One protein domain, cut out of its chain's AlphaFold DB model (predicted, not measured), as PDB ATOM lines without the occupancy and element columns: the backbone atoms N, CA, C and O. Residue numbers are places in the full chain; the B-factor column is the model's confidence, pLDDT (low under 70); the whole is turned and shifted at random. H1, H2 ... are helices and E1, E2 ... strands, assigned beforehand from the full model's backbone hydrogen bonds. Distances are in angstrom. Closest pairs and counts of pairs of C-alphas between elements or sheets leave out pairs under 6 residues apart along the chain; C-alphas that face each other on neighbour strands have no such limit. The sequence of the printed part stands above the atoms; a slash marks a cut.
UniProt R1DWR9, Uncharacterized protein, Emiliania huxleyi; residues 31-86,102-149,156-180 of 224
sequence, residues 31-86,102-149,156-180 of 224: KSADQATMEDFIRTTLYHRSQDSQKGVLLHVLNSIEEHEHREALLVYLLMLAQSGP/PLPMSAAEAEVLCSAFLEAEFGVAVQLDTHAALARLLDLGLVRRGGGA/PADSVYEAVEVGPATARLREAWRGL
ATOM      1  N   LYS A  31      65.301 -13.121 -61.675       50.75
ATOM      2  CA  LYS A  31      64.204 -12.150 -61.834       50.75
ATOM      3  C   LYS A  31      63.083 -12.323 -60.798       50.75
ATOM      4  O   LYS A  31      62.153 -11.528 -60.793       50.75
ATOM      5  N   SER A  32      63.161 -13.337 -59.932       46.84
ATOM      6  CA  SER A  32      62.125 -13.637 -58.930       46.84
ATOM      7  C   SER A  32      62.658 -13.966 -57.533       46.84
ATOM      8  O   SER A  32      61.875 -14.390 -56.688       46.84
ATOM      9  N   ALA A  33      63.964 -13.834 -57.287       52.72
ATOM     10  CA  ALA A  33      64.524 -13.927 -55.940       52.72
ATOM     11  C   ALA A  33      64.832 -12.505 -55.470       52.72
ATOM     12  O   ALA A  33      65.471 -11.752 -56.205       52.72
ATOM     13  N   ASP A  34      64.292 -12.150 -54.302       58.53
ATOM     14  CA  ASP A  34      64.264 -10.808 -53.720       58.53
ATOM     15  C   ASP A  34      65.537 -10.006 -53.994       58.53
ATOM     16  O   ASP A  34      66.643 -10.467 -53.709       58.53
ATOM     17  N   GLN A  35      65.379  -8.772 -54.474       55.69
ATOM     18  CA  GLN A  35      66.469  -7.801 -54.657       55.69
ATOM     19  C   GLN A  35      67.392  -7.721 -53.426       55.69
ATOM     20  O   GLN A  35      68.606  -7.624 -53.578       55.69
ATOM     21  N   ALA A  36      66.831  -7.876 -52.223       58.72
ATOM     22  CA  ALA A  36      67.568  -7.936 -50.963       58.72
ATOM     23  C   ALA A  36      68.549  -9.123 -50.876       58.72
ATOM     24  O   ALA A  36      69.660  -8.972 -50.384       58.72
ATOM     25  N   THR A  37      68.185 -10.298 -51.403       62.50
ATOM     26  CA  THR A  37      69.067 -11.481 -51.419       62.50
ATOM     27  C   THR A  37      70.221 -11.339 -52.410       62.50
ATOM     28  O   THR A  37      71.319 -11.832 -52.154       62.50
ATOM     29  N   MET A  38      69.999 -10.623 -53.517       59.28
ATOM     30  CA  MET A  38      71.057 -10.267 -54.463       59.28
ATOM     31  C   MET A  38      72.004  -9.226 -53.859       59.28
ATOM     32  O   MET A  38      73.218  -9.388 -53.947       59.28
ATOM     33  N   GLU A  39      71.469  -8.183 -53.219       60.44
ATOM     34  CA  GLU A  39      72.280  -7.179 -52.526       60.44
ATOM     35  C   GLU A  39      73.124  -7.802 -51.411       60.44
ATOM     36  O   GLU A  39      74.320  -7.520 -51.330       60.44
ATOM     37  N   ASP A  40      72.558  -8.713 -50.616       67.31
ATOM     38  CA  ASP A  40      73.305  -9.435 -49.585       67.31
ATOM     39  C   ASP A  40      74.361 -10.370 -50.182       67.31
ATOM     40  O   ASP A  40      75.481 -10.430 -49.669       67.31
ATOM     41  N   PHE A  41      74.065 -11.054 -51.294       69.31
ATOM     42  CA  PHE A  41      75.036 -11.898 -51.991       69.31
ATOM     43  C   PHE A  41      76.205 -11.074 -52.545       69.31
ATOM     44  O   PHE A  41      77.360 -11.407 -52.279       69.31
ATOM     45  N   ILE A  42      75.929  -9.974 -53.251       68.75
ATOM     46  CA  ILE A  42      76.935  -9.044 -53.784       68.75
ATOM     47  C   ILE A  42      77.769  -8.469 -52.636       68.75
ATOM     48  O   ILE A  42      79.000  -8.497 -52.683       68.75
ATOM     49  N   ARG A  43      77.117  -8.000 -51.568       69.56
ATOM     50  CA  ARG A  43      77.788  -7.357 -50.436       69.56
ATOM     51  C   ARG A  43      78.646  -8.319 -49.631       69.56
ATOM     52  O   ARG A  43      79.648  -7.882 -49.093       69.56
ATOM     53  N   THR A  44      78.287  -9.591 -49.518       60.78
ATOM     54  CA  THR A  44      79.082 -10.557 -48.743       60.78
ATOM     55  C   THR A  44      80.126 -11.242 -49.613       60.78
ATOM     56  O   THR A  44      81.314 -11.192 -49.301       60.78
ATOM     57  N   THR A  45      79.739 -11.834 -50.742       64.62
ATOM     58  CA  THR A  45      80.675 -12.636 -51.543       64.62
ATOM     59  C   THR A  45      81.687 -11.792 -52.309       64.62
ATOM     60  O   THR A  45      82.870 -12.137 -52.301       64.62
ATOM     61  N   LEU A  46      81.282 -10.669 -52.918       61.03
ATOM     62  CA  LEU A  46      82.239  -9.809 -53.623       61.03
ATOM     63  C   LEU A  46      83.128  -9.048 -52.649       61.03
ATOM     64  O   LEU A  46      84.313  -8.888 -52.925       61.03
ATOM     65  N   TYR A  47      82.593  -8.622 -51.503       66.50
ATOM     66  CA  TYR A  47      83.391  -7.942 -50.485       66.50
ATOM     67  C   TYR A  47      84.465  -8.863 -49.913       66.50
ATOM     68  O   TYR A  47      85.635  -8.493 -49.923       66.50
ATOM     69  N   HIS A  48      84.110 -10.083 -49.498       62.62
ATOM     70  CA  HIS A  48      85.092 -11.028 -48.964       62.62
ATOM     71  C   HIS A  48      86.111 -11.459 -50.018       62.62
ATOM     72  O   HIS A  48      87.303 -11.473 -49.736       62.62
ATOM     73  N   ARG A  49      85.689 -11.711 -51.263       61.72
ATOM     74  CA  ARG A  49      86.612 -12.101 -52.339       61.72
ATOM     75  C   ARG A  49      87.532 -10.958 -52.785       61.72
ATOM     76  O   ARG A  49      88.702 -11.195 -53.071       61.72
ATOM     77  N   SER A  50      87.024  -9.727 -52.821       67.19
ATOM     78  CA  SER A  50      87.819  -8.514 -53.060       67.19
ATOM     79  C   SER A  50      88.825  -8.289 -51.934       67.19
ATOM     80  O   SER A  50      90.002  -8.060 -52.191       67.19
ATOM     81  N   GLN A  51      88.385  -8.432 -50.683       65.25
ATOM     82  CA  GLN A  51      89.241  -8.300 -49.512       65.25
ATOM     83  C   GLN A  51      90.326  -9.384 -49.482       65.25
ATOM     84  O   GLN A  51      91.475  -9.088 -49.168       65.25
ATOM     85  N   ASP A  52      89.996 -10.622 -49.841       59.38
ATOM     86  CA  ASP A  52      90.968 -11.714 -49.920       59.38
ATOM     87  C   ASP A  52      91.958 -11.511 -51.071       59.38
ATOM     88  O   ASP A  52      93.147 -11.772 -50.904       59.38
ATOM     89  N   SER A  53      91.510 -10.950 -52.198       71.19
ATOM     90  CA  SER A  53      92.397 -10.526 -53.287       71.19
ATOM     91  C   SER A  53      93.364  -9.429 -52.828       71.19
ATOM     92  O   SER A  53      94.573  -9.541 -53.015       71.19
ATOM     93  N   GLN A  54      92.859  -8.405 -52.133       66.94
ATOM     94  CA  GLN A  54      93.680  -7.317 -51.591       66.94
ATOM     95  C   GLN A  54      94.693  -7.817 -50.554       66.94
ATOM     96  O   GLN A  54      95.855  -7.414 -50.585       66.94
ATOM     97  N   LYS A  55      94.285  -8.733 -49.668       72.38
ATOM     98  CA  LYS A  55      95.194  -9.398 -48.723       72.38
ATOM     99  C   LYS A  55      96.263 -10.211 -49.448       72.38
ATOM    100  O   LYS A  55      97.421 -10.151 -49.055       72.38
ATOM    101  N   GLY A  56      95.891 -10.937 -50.503       69.50
ATOM    102  CA  GLY A  56      96.829 -11.704 -51.324       69.50
ATOM    103  C   GLY A  56      97.891 -10.819 -51.979       69.50
ATOM    104  O   GLY A  56      99.074 -11.142 -51.915       69.50
ATOM    105  N   VAL A  57      97.491  -9.671 -52.533       70.31
ATOM    106  CA  VAL A  57      98.424  -8.689 -53.115       70.31
ATOM    107  C   VAL A  57      99.357  -8.109 -52.051       70.31
ATOM    108  O   VAL A  57     100.561  -8.042 -52.279       70.31
ATOM    109  N   LEU A  58      98.839  -7.737 -50.875       69.69
ATOM    110  CA  LEU A  58      99.671  -7.221 -49.783       69.69
ATOM    111  C   LEU A  58     100.689  -8.261 -49.300       69.69
ATOM    112  O   LEU A  58     101.858  -7.933 -49.133       69.69
ATOM    113  N   LEU A  59     100.260  -9.513 -49.108       71.06
ATOM    114  CA  LEU A  59     101.151 -10.611 -48.727       71.06
ATOM    115  C   LEU A  59     102.232 -10.850 -49.781       71.06
ATOM    116  O   LEU A  59     103.384 -11.063 -49.423       71.06
ATOM    117  N   HIS A  60     101.878 -10.776 -51.065       70.88
ATOM    118  CA  HIS A  60     102.847 -10.894 -52.147       70.88
ATOM    119  C   HIS A  60     103.886  -9.770 -52.101       70.88
ATOM    120  O   HIS A  60     105.074 -10.059 -52.126       70.88
ATOM    121  N   VAL A  61     103.457  -8.512 -51.959       64.94
ATOM    122  CA  VAL A  61     104.370  -7.361 -51.866       64.94
ATOM    123  C   VAL A  61     105.279  -7.465 -50.643       64.94
ATOM    124  O   VAL A  61     106.478  -7.245 -50.768       64.94
ATOM    125  N   LEU A  62     104.738  -7.835 -49.478       67.75
ATOM    126  CA  LEU A  62     105.537  -8.031 -48.265       67.75
ATOM    127  C   LEU A  62     106.572  -9.144 -48.448       67.75
ATOM    128  O   LEU A  62     107.736  -8.938 -48.124       67.75
ATOM    129  N   ASN A  63     106.172 -10.277 -49.028       71.25
ATOM    130  CA  ASN A  63     107.090 -11.371 -49.327       71.25
ATOM    131  C   ASN A  63     108.153 -10.958 -50.354       71.25
ATOM    132  O   ASN A  63     109.301 -11.362 -50.231       71.25
ATOM    133  N   SER A  64     107.801 -10.146 -51.356       63.84
ATOM    134  CA  SER A  64     108.766  -9.612 -52.319       63.84
ATOM    135  C   SER A  64     109.759  -8.656 -51.663       63.84
ATOM    136  O   SER A  64     110.943  -8.748 -51.961       63.84
ATOM    137  N   ILE A  65     109.315  -7.774 -50.762       67.62
ATOM    138  CA  ILE A  65     110.214  -6.885 -50.010       67.62
ATOM    139  C   ILE A  65     111.164  -7.715 -49.148       67.62
ATOM    140  O   ILE A  65     112.373  -7.530 -49.227       67.62
ATOM    141  N   GLU A  66     110.632  -8.675 -48.395       74.38
ATOM    142  CA  GLU A  66     111.443  -9.571 -47.575       74.38
ATOM    143  C   GLU A  66     112.447 -10.356 -48.434       74.38
ATOM    144  O   GLU A  66     113.626 -10.446 -48.099       74.38
ATOM    145  N   GLU A  67     112.022 -10.901 -49.572       76.19
ATOM    146  CA  GLU A  67     112.909 -11.622 -50.484       76.19
ATOM    147  C   GLU A  67     114.005 -10.715 -51.062       76.19
ATOM    148  O   GLU A  67     115.155 -11.143 -51.180       76.19
ATOM    149  N   HIS A  68     113.677  -9.462 -51.384       76.06
ATOM    150  CA  HIS A  68     114.658  -8.466 -51.803       76.06
ATOM    151  C   HIS A  68     115.700  -8.222 -50.707       76.06
ATOM    152  O   HIS A  68     116.887  -8.380 -50.976       76.06
ATOM    153  N   GLU A  69     115.281  -7.979 -49.464       79.38
ATOM    154  CA  GLU A  69     116.198  -7.780 -48.330       79.38
ATOM    155  C   GLU A  69     117.165  -8.965 -48.144       79.38
ATOM    156  O   GLU A  69     118.354  -8.779 -47.873       79.38
ATOM    157  N   HIS A  70     116.683 -10.201 -48.317       79.38
ATOM    158  CA  HIS A  70     117.526 -11.397 -48.222       79.38
ATOM    159  C   HIS A  70     118.515 -11.520 -49.387       79.38
ATOM    160  O   HIS A  70     119.660 -11.929 -49.181       79.38
ATOM    161  N   ARG A  71     118.097 -11.173 -50.610       81.19
ATOM    162  CA  ARG A  71     118.976 -11.177 -51.789       81.19
ATOM    163  C   ARG A  71     120.088 -10.140 -51.654       81.19
ATOM    164  O   ARG A  71     121.232 -10.455 -51.966       81.19
ATOM    165  N   GLU A  72     119.774  -8.952 -51.144       87.62
ATOM    166  CA  GLU A  72     120.763  -7.902 -50.873       87.62
ATOM    167  C   GLU A  72     121.781  -8.355 -49.822       87.62
ATOM    168  O   GLU A  72     122.988  -8.262 -50.049       87.62
ATOM    169  N   ALA A  73     121.315  -8.949 -48.718       87.19
ATOM    170  CA  ALA A  73     122.195  -9.504 -47.693       87.19
ATOM    171  C   ALA A  73     123.132 -10.592 -48.243       87.19
ATOM    172  O   ALA A  73     124.329 -10.594 -47.956       87.19
ATOM    173  N   LEU A  74     122.615 -11.505 -49.070       86.31
ATOM    174  CA  LEU A  74     123.432 -12.547 -49.691       86.31
ATOM    175  C   LEU A  74     124.462 -11.980 -50.669       86.31
ATOM    176  O   LEU A  74     125.603 -12.442 -50.668       86.31
ATOM    177  N   LEU A  75     124.084 -10.988 -51.480       87.06
ATOM    178  CA  LEU A  75     124.995 -10.332 -52.415       87.06
ATOM    179  C   LEU A  75     126.181  -9.703 -51.676       87.06
ATOM    180  O   LEU A  75     127.329  -9.968 -52.032       87.06
ATOM    181  N   VAL A  76     125.905  -8.936 -50.614       88.31
ATOM    182  CA  VAL A  76     126.938  -8.318 -49.769       88.31
ATOM    183  C   VAL A  76     127.869  -9.389 -49.195       88.31
ATOM    184  O   VAL A  76     129.086  -9.284 -49.324       88.31
ATOM    185  N   TYR A  77     127.316 -10.463 -48.630       87.19
ATOM    186  CA  TYR A  77     128.110 -11.547 -48.047       87.19
ATOM    187  C   TYR A  77     129.018 -12.251 -49.065       87.19
ATOM    188  O   TYR A  77     130.202 -12.462 -48.797       87.19
ATOM    189  N   LEU A  78     128.488 -12.602 -50.240       86.00
ATOM    190  CA  LEU A  78     129.249 -13.292 -51.283       86.00
ATOM    191  C   LEU A  78     130.379 -12.427 -51.834       86.00
ATOM    192  O   LEU A  78     131.476 -12.930 -52.068       86.00
ATOM    193  N   LEU A  79     130.132 -11.133 -52.014       85.94
ATOM    194  CA  LEU A  79     131.150 -10.211 -52.494       85.94
ATOM    195  C   LEU A  79     132.238  -9.962 -51.445       85.94
ATOM    196  O   LEU A  79     133.417  -9.969 -51.793       85.94
ATOM    197  N   MET A  80     131.878  -9.844 -50.163       85.31
ATOM    198  CA  MET A  80     132.867  -9.797 -49.080       85.31
ATOM    199  C   MET A  80     133.730 -11.068 -49.044       85.31
ATOM    200  O   MET A  80     134.943 -10.982 -48.874       85.31
ATOM    201  N   LEU A  81     133.129 -12.245 -49.261       82.44
ATOM    202  CA  LEU A  81     133.873 -13.501 -49.371       82.44
ATOM    203  C   LEU A  81     134.784 -13.546 -50.605       82.44
ATOM    204  O   LEU A  81     135.919 -14.011 -50.511       82.44
ATOM    205  N   ALA A  82     134.324 -13.058 -51.756       81.06
ATOM    206  CA  ALA A  82     135.122 -13.038 -52.981       81.06
ATOM    207  C   ALA A  82     136.381 -12.168 -52.830       81.06
ATOM    208  O   ALA A  82     137.453 -12.556 -53.286       81.06
ATOM    209  N   GLN A  83     136.274 -11.042 -52.120       74.19
ATOM    210  CA  GLN A  83     137.419 -10.178 -51.806       74.19
ATOM    211  C   GLN A  83     138.378 -10.775 -50.768       74.19
ATOM    212  O   GLN A  83     139.521 -10.343 -50.665       74.19
ATOM    213  N   SER A  84     137.929 -11.774 -50.007       62.25
ATOM    214  CA  SER A  84     138.768 -12.526 -49.066       62.25
ATOM    215  C   SER A  84     139.457 -13.752 -49.668       62.25
ATOM    216  O   SER A  84     140.200 -14.442 -48.974       62.25
ATOM    217  N   GLY A  85     139.202 -14.054 -50.943       54.31
ATOM    218  CA  GLY A  85     139.791 -15.204 -51.620       54.31
ATOM    219  C   GLY A  85     141.299 -15.051 -51.887       54.31
ATOM    220  O   GLY A  85     141.810 -13.935 -51.978       54.31
ATOM    221  N   PRO A  86     142.023 -16.170 -52.081       48.69
ATOM    222  CA  PRO A  86     143.478 -16.194 -52.292       48.69
ATOM    223  C   PRO A  86     143.971 -15.487 -53.572       48.69
ATOM    224  O   PRO A  86     145.174 -15.297 -53.721       48.69
ATOM    225  N   PRO A 102     139.361 -12.785 -43.896       61.31
ATOM    226  CA  PRO A 102     138.602 -11.850 -44.702       61.31
ATOM    227  C   PRO A 102     138.901 -10.417 -44.294       61.31
ATOM    228  O   PRO A 102     138.867 -10.065 -43.115       61.31
ATOM    229  N   LEU A 103     139.241  -9.591 -45.284       69.12
ATOM    230  CA  LEU A 103     139.627  -8.221 -45.003       69.12
ATOM    231  C   LEU A 103     138.444  -7.484 -44.358       69.12
ATOM    232  O   LEU A 103     137.321  -7.562 -44.870       69.12
ATOM    233  N   PRO A 104     138.678  -6.779 -43.239       79.00
ATOM    234  CA  PRO A 104     137.650  -5.974 -42.608       79.00
ATOM    235  C   PRO A 104     137.157  -4.904 -43.594       79.00
ATOM    236  O   PRO A 104     137.972  -4.189 -44.172       79.00
ATOM    237  N   MET A 105     135.844  -4.775 -43.763       82.81
ATOM    238  CA  MET A 105     135.209  -3.827 -44.679       82.81
ATOM    239  C   MET A 105     134.099  -3.048 -43.971       82.81
ATOM    240  O   MET A 105     133.300  -3.610 -43.224       82.81
ATOM    241  N   SER A 106     134.041  -1.739 -44.177       87.62
ATOM    242  CA  SER A 106     132.957  -0.880 -43.693       87.62
ATOM    243  C   SER A 106     131.690  -1.015 -44.548       87.62
ATOM    244  O   SER A 106     131.721  -1.503 -45.677       87.62
ATOM    245  N   ALA A 107     130.555  -0.540 -44.031       86.31
ATOM    246  CA  ALA A 107     129.299  -0.539 -44.788       86.31
ATOM    247  C   ALA A 107     129.380   0.304 -46.074       86.31
ATOM    248  O   ALA A 107     128.851  -0.103 -47.103       86.31
ATOM    249  N   ALA A 108     130.086   1.438 -46.028       86.00
ATOM    250  CA  ALA A 108     130.280   2.300 -47.192       86.00
ATOM    251  C   ALA A 108     131.158   1.633 -48.263       86.00
ATOM    252  O   ALA A 108     130.864   1.720 -49.451       86.00
ATOM    253  N   GLU A 109     132.220   0.934 -47.855       86.44
ATOM    254  CA  GLU A 109     133.064   0.175 -48.786       86.44
ATOM    255  C   GLU A 109     132.287  -0.974 -49.435       86.44
ATOM    256  O   GLU A 109     132.397  -1.173 -50.644       86.44
ATOM    257  N   ALA A 110     131.455  -1.679 -48.663       87.31
ATOM    258  CA  ALA A 110     130.581  -2.722 -49.190       87.31
ATOM    259  C   ALA A 110     129.558  -2.162 -50.196       87.31
ATOM    260  O   ALA A 110     129.362  -2.756 -51.254       87.31
ATOM    261  N   GLU A 111     128.968  -0.994 -49.929       89.31
ATOM    262  CA  GLU A 111     128.028  -0.339 -50.846       89.31
ATOM    263  C   GLU A 111     128.691   0.040 -52.177       89.31
ATOM    264  O   GLU A 111     128.167  -0.275 -53.250       89.31
ATOM    265  N   VAL A 112     129.870   0.671 -52.119       88.31
ATOM    266  CA  VAL A 112     130.656   1.027 -53.311       88.31
ATOM    267  C   VAL A 112     130.999  -0.222 -54.114       88.31
ATOM    268  O   VAL A 112     130.850  -0.235 -55.336       88.31
ATOM    269  N   LEU A 113     131.422  -1.284 -53.434       87.50
ATOM    270  CA  LEU A 113     131.817  -2.528 -54.071       87.50
ATOM    271  C   LEU A 113     130.645  -3.229 -54.758       87.50
ATOM    272  O   LEU A 113     130.771  -3.641 -55.912       87.50
ATOM    273  N   CYS A 114     129.501  -3.349 -54.085       88.00
ATOM    274  CA  CYS A 114     128.317  -3.960 -54.676       88.00
ATOM    275  C   CYS A 114     127.782  -3.132 -55.848       88.00
ATOM    276  O   CYS A 114     127.413  -3.702 -56.873       88.00
ATOM    277  N   SER A 115     127.791  -1.803 -55.728       86.62
ATOM    278  CA  SER A 115     127.355  -0.900 -56.799       86.62
ATOM    279  C   SER A 115     128.252  -1.025 -58.029       86.62
ATOM    280  O   SER A 115     127.755  -1.214 -59.136       86.62
ATOM    281  N   ALA A 116     129.575  -1.009 -57.830       86.12
ATOM    282  CA  ALA A 116     130.546  -1.183 -58.905       86.12
ATOM    283  C   ALA A 116     130.407  -2.550 -59.591       86.12
ATOM    284  O   ALA A 116     130.468  -2.632 -60.815       86.12
ATOM    285  N   PHE A 117     130.180  -3.618 -58.821       87.69
ATOM    286  CA  PHE A 117     129.945  -4.955 -59.366       87.69
ATOM    287  C   PHE A 117     128.669  -5.015 -60.220       87.69
ATOM    288  O   PHE A 117     128.705  -5.522 -61.339       87.69
ATOM    289  N   LEU A 118     127.547  -4.480 -59.727       86.56
ATOM    290  CA  LEU A 118     126.272  -4.515 -60.453       86.56
ATOM    291  C   LEU A 118     126.289  -3.654 -61.721       86.56
ATOM    292  O   LEU A 118     125.714  -4.041 -62.741       86.56
ATOM    293  N   GLU A 119     126.975  -2.513 -61.681       87.06
ATOM    294  CA  GLU A 119     127.167  -1.672 -62.857       87.06
ATOM    295  C   GLU A 119     128.084  -2.350 -63.884       87.06
ATOM    296  O   GLU A 119     127.760  -2.361 -65.070       87.06
ATOM    297  N   ALA A 120     129.182  -2.974 -63.448       86.19
ATOM    298  CA  ALA A 120     130.120  -3.646 -64.345       86.19
ATOM    299  C   ALA A 120     129.523  -4.896 -65.014       86.19
ATOM    300  O   ALA A 120     129.667  -5.068 -66.223       86.19
ATOM    301  N   GLU A 121     128.849  -5.756 -64.248       86.81
ATOM    302  CA  GLU A 121     128.340  -7.039 -64.754       86.81
ATOM    303  C   GLU A 121     126.984  -6.912 -65.457       86.81
ATOM    304  O   GLU A 121     126.711  -7.631 -66.419       86.81
ATOM    305  N   PHE A 122     126.119  -6.001 -64.999       89.44
ATOM    306  CA  PHE A 122     124.735  -5.915 -65.479       89.44
ATOM    307  C   PHE A 122     124.366  -4.551 -66.071       89.44
ATOM    308  O   PHE A 122     123.296  -4.428 -66.669       89.44
ATOM    309  N   GLY A 123     125.211  -3.525 -65.927       86.75
ATOM    310  CA  GLY A 123     124.901  -2.167 -66.379       86.75
ATOM    311  C   GLY A 123     123.754  -1.516 -65.602       86.75
ATOM    312  O   GLY A 123     123.075  -0.638 -66.138       86.75
ATOM    313  N   VAL A 124     123.488  -1.967 -64.369       85.75
ATOM    314  CA  VAL A 124     122.371  -1.479 -63.551       85.75
ATOM    315  C   VAL A 124     122.896  -0.739 -62.328       85.75
ATOM    316  O   VAL A 124     123.609  -1.307 -61.506       85.75
ATOM    317  N   ALA A 125     122.458   0.508 -62.164       80.75
ATOM    318  CA  ALA A 125     122.620   1.248 -60.920       80.75
ATOM    319  C   ALA A 125     121.495   0.858 -59.946       80.75
ATOM    320  O   ALA A 125     120.330   1.197 -60.165       80.75
ATOM    321  N   VAL A 126     121.839   0.128 -58.885       79.94
ATOM    322  CA  VAL A 126     120.903  -0.294 -57.829       79.94
ATOM    323  C   VAL A 126     121.274   0.400 -56.523       79.94
ATOM    324  O   VAL A 126     122.448   0.494 -56.186       79.94
ATOM    325  N   GLN A 127     120.268   0.874 -55.787       81.44
ATOM    326  CA  GLN A 127     120.444   1.328 -54.407       81.44
ATOM    327  C   GLN A 127     120.277   0.125 -53.481       81.44
ATOM    328  O   GLN A 127     119.220  -0.498 -53.484       81.44
ATOM    329  N   LEU A 128     121.324  -0.200 -52.729       82.69
ATOM    330  CA  LEU A 128     121.359  -1.317 -51.785       82.69
ATOM    331  C   LEU A 128     121.341  -0.772 -50.359       82.69
ATOM    332  O   LEU A 128     122.160   0.089 -50.028       82.69
ATOM    333  N   ASP A 129     120.478  -1.301 -49.489       86.38
ATOM    334  CA  ASP A 129     120.552  -0.978 -48.060       86.38
ATOM    335  C   ASP A 129     121.607  -1.860 -47.380       86.38
ATOM    336  O   ASP A 129     121.329  -2.832 -46.670       86.38
ATOM    337  N   THR A 130     122.870  -1.507 -47.616       87.00
ATOM    338  CA  THR A 130     124.029  -2.255 -47.115       87.00
ATOM    339  C   THR A 130     124.070  -2.292 -45.583       87.00
ATOM    340  O   THR A 130     124.542  -3.263 -44.991       87.00
ATOM    341  N   HIS A 131     123.520  -1.277 -44.908       86.62
ATOM    342  CA  HIS A 131     123.426  -1.252 -43.451       86.62
ATOM    343  C   HIS A 131     122.425  -2.284 -42.920       86.62
ATOM    344  O   HIS A 131     122.764  -3.039 -42.003       86.62
ATOM    345  N   ALA A 132     121.219  -2.346 -43.494       86.12
ATOM    346  CA  ALA A 132     120.226  -3.355 -43.133       86.12
ATOM    347  C   ALA A 132     120.707  -4.773 -43.481       86.12
ATOM    348  O   ALA A 132     120.554  -5.694 -42.673       86.12
ATOM    349  N   ALA A 133     121.358  -4.935 -44.635       87.62
ATOM    350  CA  ALA A 133     121.991  -6.183 -45.050       87.62
ATOM    351  C   ALA A 133     123.041  -6.660 -44.030       87.62
ATOM    352  O   ALA A 133     122.953  -7.783 -43.531       87.62
ATOM    353  N   LEU A 134     123.997  -5.804 -43.650       88.06
ATOM    354  CA  LEU A 134     125.045  -6.145 -42.680       88.06
ATOM    355  C   LEU A 134     124.490  -6.435 -41.282       88.06
ATOM    356  O   LEU A 134     124.980  -7.346 -40.615       88.06
ATOM    357  N   ALA A 135     123.456  -5.713 -40.840       86.44
ATOM    358  CA  ALA A 135     122.781  -6.002 -39.576       86.44
ATOM    359  C   ALA A 135     122.187  -7.421 -39.565       86.44
ATOM    360  O   ALA A 135     122.420  -8.180 -38.627       86.44
ATOM    361  N   ARG A 136     121.519  -7.831 -40.649       85.06
ATOM    362  CA  ARG A 136     120.987  -9.197 -40.783       85.06
ATOM    363  C   ARG A 136     122.090 -10.246 -40.851       85.06
ATOM    364  O   ARG A 136     121.975 -11.302 -40.235       85.06
ATOM    365  N   LEU A 137     123.174  -9.973 -41.574       87.38
ATOM    366  CA  LEU A 137     124.318 -10.884 -41.641       87.38
ATOM    367  C   LEU A 137     125.002 -11.059 -40.278       87.38
ATOM    368  O   LEU A 137     125.465 -12.161 -39.972       87.38
ATOM    369  N   LEU A 138     125.044 -10.008 -39.452       87.12
ATOM    370  CA  LEU A 138     125.483 -10.101 -38.059       87.12
ATOM    371  C   LEU A 138     124.541 -10.979 -37.230       87.12
ATOM    372  O   LEU A 138     125.025 -11.867 -36.527       87.12
ATOM    373  N   ASP A 139     123.226 -10.771 -37.336       83.12
ATOM    374  CA  ASP A 139     122.222 -11.558 -36.606       83.12
ATOM    375  C   ASP A 139     122.290 -13.049 -36.975       83.12
ATOM    376  O   ASP A 139     122.192 -13.923 -36.114       83.12
ATOM    377  N   LEU A 140     122.540 -13.351 -38.252       80.81
ATOM    378  CA  LEU A 140     122.752 -14.711 -38.758       80.81
ATOM    379  C   LEU A 140     124.152 -15.268 -38.438       80.81
ATOM    380  O   LEU A 140     124.431 -16.444 -38.685       80.81
ATOM    381  N   GLY A 141     125.051 -14.442 -37.897       82.06
ATOM    382  CA  GLY A 141     126.424 -14.813 -37.568       82.06
ATOM    383  C   GLY A 141     127.294 -15.143 -38.784       82.06
ATOM    384  O   GLY A 141     128.281 -15.870 -38.623       82.06
ATOM    385  N   LEU A 142     126.911 -14.640 -39.963       84.69
ATOM    386  CA  LEU A 142     127.627 -14.741 -41.241       84.69
ATOM    387  C   LEU A 142     128.714 -13.678 -41.381       84.69
ATOM    388  O   LEU A 142     129.633 -13.832 -42.174       84.69
ATOM    389  N   VAL A 143     128.620 -12.613 -40.595       87.44
ATOM    390  CA  VAL A 143     129.608 -11.543 -40.505       87.44
ATOM    391  C   VAL A 143     129.941 -11.320 -39.028       87.44
ATOM    392  O   VAL A 143     129.144 -11.626 -38.139       87.44
ATOM    393  N   ARG A 144     131.139 -10.815 -38.741       86.31
ATOM    394  CA  ARG A 144     131.591 -10.389 -37.412       86.31
ATOM    395  C   ARG A 144     132.003  -8.929 -37.468       86.31
ATOM    396  O   ARG A 144     132.432  -8.450 -38.508       86.31
ATOM    397  N   ARG A 145     131.896  -8.207 -36.354       85.62
ATOM    398  CA  ARG A 145     132.497  -6.869 -36.266       85.62
ATOM    399  C   ARG A 145     134.001  -7.009 -36.031       85.62
ATOM    400  O   ARG A 145     134.400  -7.666 -35.070       85.62
ATOM    401  N   GLY A 146     134.800  -6.404 -36.903       74.75
ATOM    402  CA  GLY A 146     136.253  -6.322 -36.784       74.75
ATOM    403  C   GLY A 146     136.642  -5.438 -35.598       74.75
ATOM    404  O   GLY A 146     136.088  -4.356 -35.400       74.75
ATOM    405  N   GLY A 147     137.564  -5.925 -34.768       60.56
ATOM    406  CA  GLY A 147     137.941  -5.291 -33.508       60.56
ATOM    407  C   GLY A 147     138.782  -4.026 -33.684       60.56
ATOM    408  O   GLY A 147     140.004  -4.090 -33.657       60.56
ATOM    409  N   GLY A 148     138.133  -2.866 -33.755       48.12
ATOM    410  CA  GLY A 148     138.656  -1.659 -33.114       48.12
ATOM    411  C   GLY A 148     138.226  -1.685 -31.650       48.12
ATOM    412  O   GLY A 148     137.091  -2.072 -31.373       48.12
ATOM    413  N   ALA A 149     139.125  -1.351 -30.717       42.84
ATOM    414  CA  ALA A 149     138.842  -1.298 -29.281       42.84
ATOM    415  C   ALA A 149     137.437  -0.745 -29.019       42.84
ATOM    416  O   ALA A 149     137.053   0.235 -29.653       42.84
ATOM    417  N   PRO A 156     127.658   3.735 -35.819       59.53
ATOM    418  CA  PRO A 156     127.420   2.502 -36.582       59.53
ATOM    419  C   PRO A 156     127.900   2.566 -38.046       59.53
ATOM    420  O   PRO A 156     128.115   1.521 -38.654       59.53
ATOM    421  N   ALA A 157     128.109   3.773 -38.584       61.00
ATOM    422  CA  ALA A 157     128.696   4.022 -39.901       61.00
ATOM    423  C   ALA A 157     130.179   3.617 -40.010       61.00
ATOM    424  O   ALA A 157     130.599   3.156 -41.064       61.00
ATOM    425  N   ASP A 158     130.939   3.710 -38.914       65.56
ATOM    426  CA  ASP A 158     132.383   3.432 -38.883       65.56
ATOM    427  C   ASP A 158     132.683   2.000 -38.409       65.56
ATOM    428  O   ASP A 158     133.828   1.629 -38.148       65.56
ATOM    429  N   SER A 159     131.637   1.184 -38.241       78.44
ATOM    430  CA  SER A 159     131.793  -0.222 -37.888       78.44
ATOM    431  C   SER A 159     132.391  -0.978 -39.064       78.44
ATOM    432  O   SER A 159     131.909  -0.882 -40.192       78.44
ATOM    433  N   VAL A 160     133.423  -1.755 -38.770       85.94
ATOM    434  CA  VAL A 160     134.094  -2.597 -39.750       85.94
ATOM    435  C   VAL A 160     133.616  -4.032 -39.575       85.94
ATOM    436  O   VAL A 160     133.426  -4.506 -38.451       85.94
ATOM    437  N   TYR A 161     133.389  -4.711 -40.686       86.12
ATOM    438  CA  TYR A 161     132.743  -6.007 -40.773       86.12
ATOM    439  C   TYR A 161     133.658  -7.007 -41.471       86.12
ATOM    440  O   TYR A 161     134.280  -6.703 -42.479       86.12
ATOM    441  N   GLU A 162     133.726  -8.218 -40.944       86.94
ATOM    442  CA  GLU A 162     134.531  -9.317 -41.461       86.94
ATOM    443  C   GLU A 162     133.601 -10.482 -41.805       86.94
ATOM    444  O   GLU A 162     132.795 -10.908 -40.971       86.94
ATOM    445  N   ALA A 163     133.682 -10.996 -43.032       85.50
ATOM    446  CA  ALA A 163     132.884 -12.146 -43.441       85.50
ATOM    447  C   ALA A 163     133.313 -13.409 -42.682       85.50
ATOM    448  O   ALA A 163     134.480 -13.634 -42.407       85.50
ATOM    449  N   VAL A 164     132.373 -14.276 -42.330       84.31
ATOM    450  CA  VAL A 164     132.691 -15.598 -41.782       84.31
ATOM    451  C   VAL A 164     132.815 -16.577 -42.939       84.31
ATOM    452  O   VAL A 164     131.933 -16.620 -43.797       84.31
ATOM    453  N   GLU A 165     133.867 -17.398 -42.947       80.00
ATOM    454  CA  GLU A 165     134.029 -18.459 -43.944       80.00
ATOM    455  C   GLU A 165     132.784 -19.361 -44.053       80.00
ATOM    456  O   GLU A 165     132.074 -19.630 -43.075       80.00
ATOM    457  N   VAL A 166     132.556 -19.891 -45.258       77.25
ATOM    458  CA  VAL A 166     131.352 -20.659 -45.614       77.25
ATOM    459  C   VAL A 166     131.156 -21.894 -44.720       77.25
ATOM    460  O   VAL A 166     130.030 -22.227 -44.347       77.25
ATOM    461  N   GLY A 167     132.234 -22.578 -44.325       75.69
ATOM    462  CA  GLY A 167     132.157 -23.768 -43.467       75.69
ATOM    463  C   GLY A 167     131.523 -23.471 -42.097       75.69
ATOM    464  O   GLY A 167     130.450 -23.999 -41.788       75.69
ATOM    465  N   PRO A 168     132.129 -22.596 -41.276       75.31
ATOM    466  CA  PRO A 168     131.552 -22.161 -40.005       75.31
ATOM    467  C   PRO A 168     130.171 -21.500 -40.145       75.31
ATOM    468  O   PRO A 168     129.292 -21.739 -39.314       75.31
ATOM    469  N   ALA A 169     129.959 -20.706 -41.197       74.69
ATOM    470  CA  ALA A 169     128.681 -20.063 -41.494       74.69
ATOM    471  C   ALA A 169     127.545 -21.082 -41.705       74.69
ATOM    472  O   ALA A 169     126.494 -21.005 -41.065       74.69
ATOM    473  N   THR A 170     127.769 -22.097 -42.545       76.31
ATOM    474  CA  THR A 170     126.767 -23.145 -42.814       76.31
ATOM    475  C   THR A 170     126.468 -24.004 -41.586       76.31
ATOM    476  O   THR A 170     125.324 -24.428 -41.402       76.31
ATOM    477  N   ALA A 171     127.455 -24.243 -40.717       75.56
ATOM    478  CA  ALA A 171     127.240 -24.942 -39.451       75.56
ATOM    479  C   ALA A 171     126.289 -24.167 -38.521       75.56
ATOM    480  O   ALA A 171     125.356 -24.763 -37.978       75.56
ATOM    481  N   ARG A 172     126.466 -22.844 -38.410       73.88
ATOM    482  CA  ARG A 172     125.606 -21.958 -37.605       73.88
ATOM    483  C   ARG A 172     124.190 -21.864 -38.149       73.88
ATOM    484  O   ARG A 172     123.235 -22.035 -37.397       73.88
ATOM    485  N   LEU A 173     124.042 -21.676 -39.460       78.00
ATOM    486  CA  LEU A 173     122.724 -21.668 -40.099       78.00
ATOM    487  C   LEU A 173     121.989 -22.995 -39.879       78.00
ATOM    488  O   LEU A 173     120.792 -23.004 -39.604       78.00
ATOM    489  N   ARG A 174     122.701 -24.126 -39.939       77.75
ATOM    490  CA  ARG A 174     122.122 -25.449 -39.668       77.75
ATOM    491  C   ARG A 174     121.675 -25.602 -38.213       77.75
ATOM    492  O   ARG A 174     120.665 -26.256 -37.965       77.75
ATOM    493  N   GLU A 175     122.410 -25.035 -37.263       78.44
ATOM    494  CA  GLU A 175     122.025 -25.011 -35.848       78.44
ATOM    495  C   GLU A 175     120.784 -24.139 -35.616       78.44
ATOM    496  O   GLU A 175     119.805 -24.618 -35.042       78.44
ATOM    497  N   ALA A 176     120.770 -22.919 -36.157       76.31
ATOM    498  CA  ALA A 176     119.613 -22.027 -36.101       76.31
ATOM    499  C   ALA A 176     118.368 -22.678 -36.730       76.31
ATOM    500  O   ALA A 176     117.291 -22.686 -36.134       76.31
ATOM    501  N   TRP A 177     118.530 -23.323 -37.890       78.81
ATOM    502  CA  TRP A 177     117.458 -24.053 -38.568       78.81
ATOM    503  C   TRP A 177     116.888 -25.196 -37.722       78.81
ATOM    504  O   TRP A 177     115.676 -25.406 -37.690       78.81
ATOM    505  N   ARG A 178     117.742 -25.936 -37.002       79.25
ATOM    506  CA  ARG A 178     117.293 -26.993 -36.079       79.25
ATOM    507  C   ARG A 178     116.483 -26.428 -34.912       79.25
ATOM    508  O   ARG A 178     115.512 -27.061 -34.515       79.25
ATOM    509  N   GLY A 179     116.848 -25.252 -34.398       74.69
ATOM    510  CA  GLY A 179     116.107 -24.567 -33.332       74.69
ATOM    511  C   GLY A 179     114.735 -24.034 -33.762       74.69
ATOM    512  O   GLY A 179     113.840 -23.913 -32.931       74.69
ATOM    513  N   LEU A 180     114.554 -23.761 -35.058       72.06
ATOM    514  CA  LEU A 180     113.295 -23.278 -35.637       72.06
ATOM    515  C   LEU A 180     112.330 -24.401 -36.030       72.06
ATOM    516  O   LEU A 180     111.180 -24.114 -36.374       72.06
TER     517      LEU A 180
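Overview. This is residues 31 to 86, 102 to 149 and 156 to 180 of the 224 residues of an uncharacterized protein of Emiliania huxleyi (UniProt R1DWR9). A very long helix, H1, sticks out as an arm over residues 31 to 67, of which 35 to 67 belong to H1, and its other end enters a small head. There H2 and H3 cross H1, the two-stranded antiparallel sheet E1 - E2 sits beside its last turns, and H4 lies at the head's rim, touching no helix. The 129 printed residues run H1 H2 H3 E1 E2 H4: mostly helix, extended, with a radius of gyration of the C-alphas of 23.4 A and spans of 81 by 40 by 27 A.

Arrangement. Start on H1, residues 35 to 83; its residues 75 to 80 touch H2, residues 107 to 122, about perpendicular at 79 degrees, closest at C-alphas 76 and 110, 6.7 A. H3, residues 130 to 139, touches residues 69 to 77 of H1 at 86 degrees, about perpendicular; look at C-alphas 73 and 133, the closest, 4.2 A apart. H2 and H3 touch at C-alphas 111 and 130, 5.8 A, a steep tilt of 67 degrees, only just short of perpendicular, opposite ways. E1, residues 143 to 145, and E2, residues 160 to 163, are antiparallel, with N 144 and O 162 at 2.8 A. The closest C-alphas of H1 and E2 are 80 and 163, 6.1 A. H4, residues 166 to 179, is only just apart from H1, closest 8.5 A. Each O i to N i+4 pair is within hydrogen-bond range in H2, H3 and H4, and 44 of 45 in H1.

Along the chain. Find C-alpha 35 at (66.469, -7.801, -54.657); H1 runs 71.0 A to C-alpha 83 at (137.419, -10.178, -51.806). H2 measures 21.9 A, H3 14.2 A, E1 6.9 A, E2 10.3 A and H4 20.0 A, ending at C-alpha 179, (116.107, -24.567, -33.332).

Size, cuts and confidence. The C-alphas of Ser 32 and Ala 149 are the farthest apart, 83.2 A. Residues 87 to 101 and 150 to 155 are not printed, with gaps of 10.0 A and 14.1 A between C-alphas. Of the links printed whole, none is long. Mean pLDDT of the printed part is 75.7; look for low values at residues 31 to 52, among others.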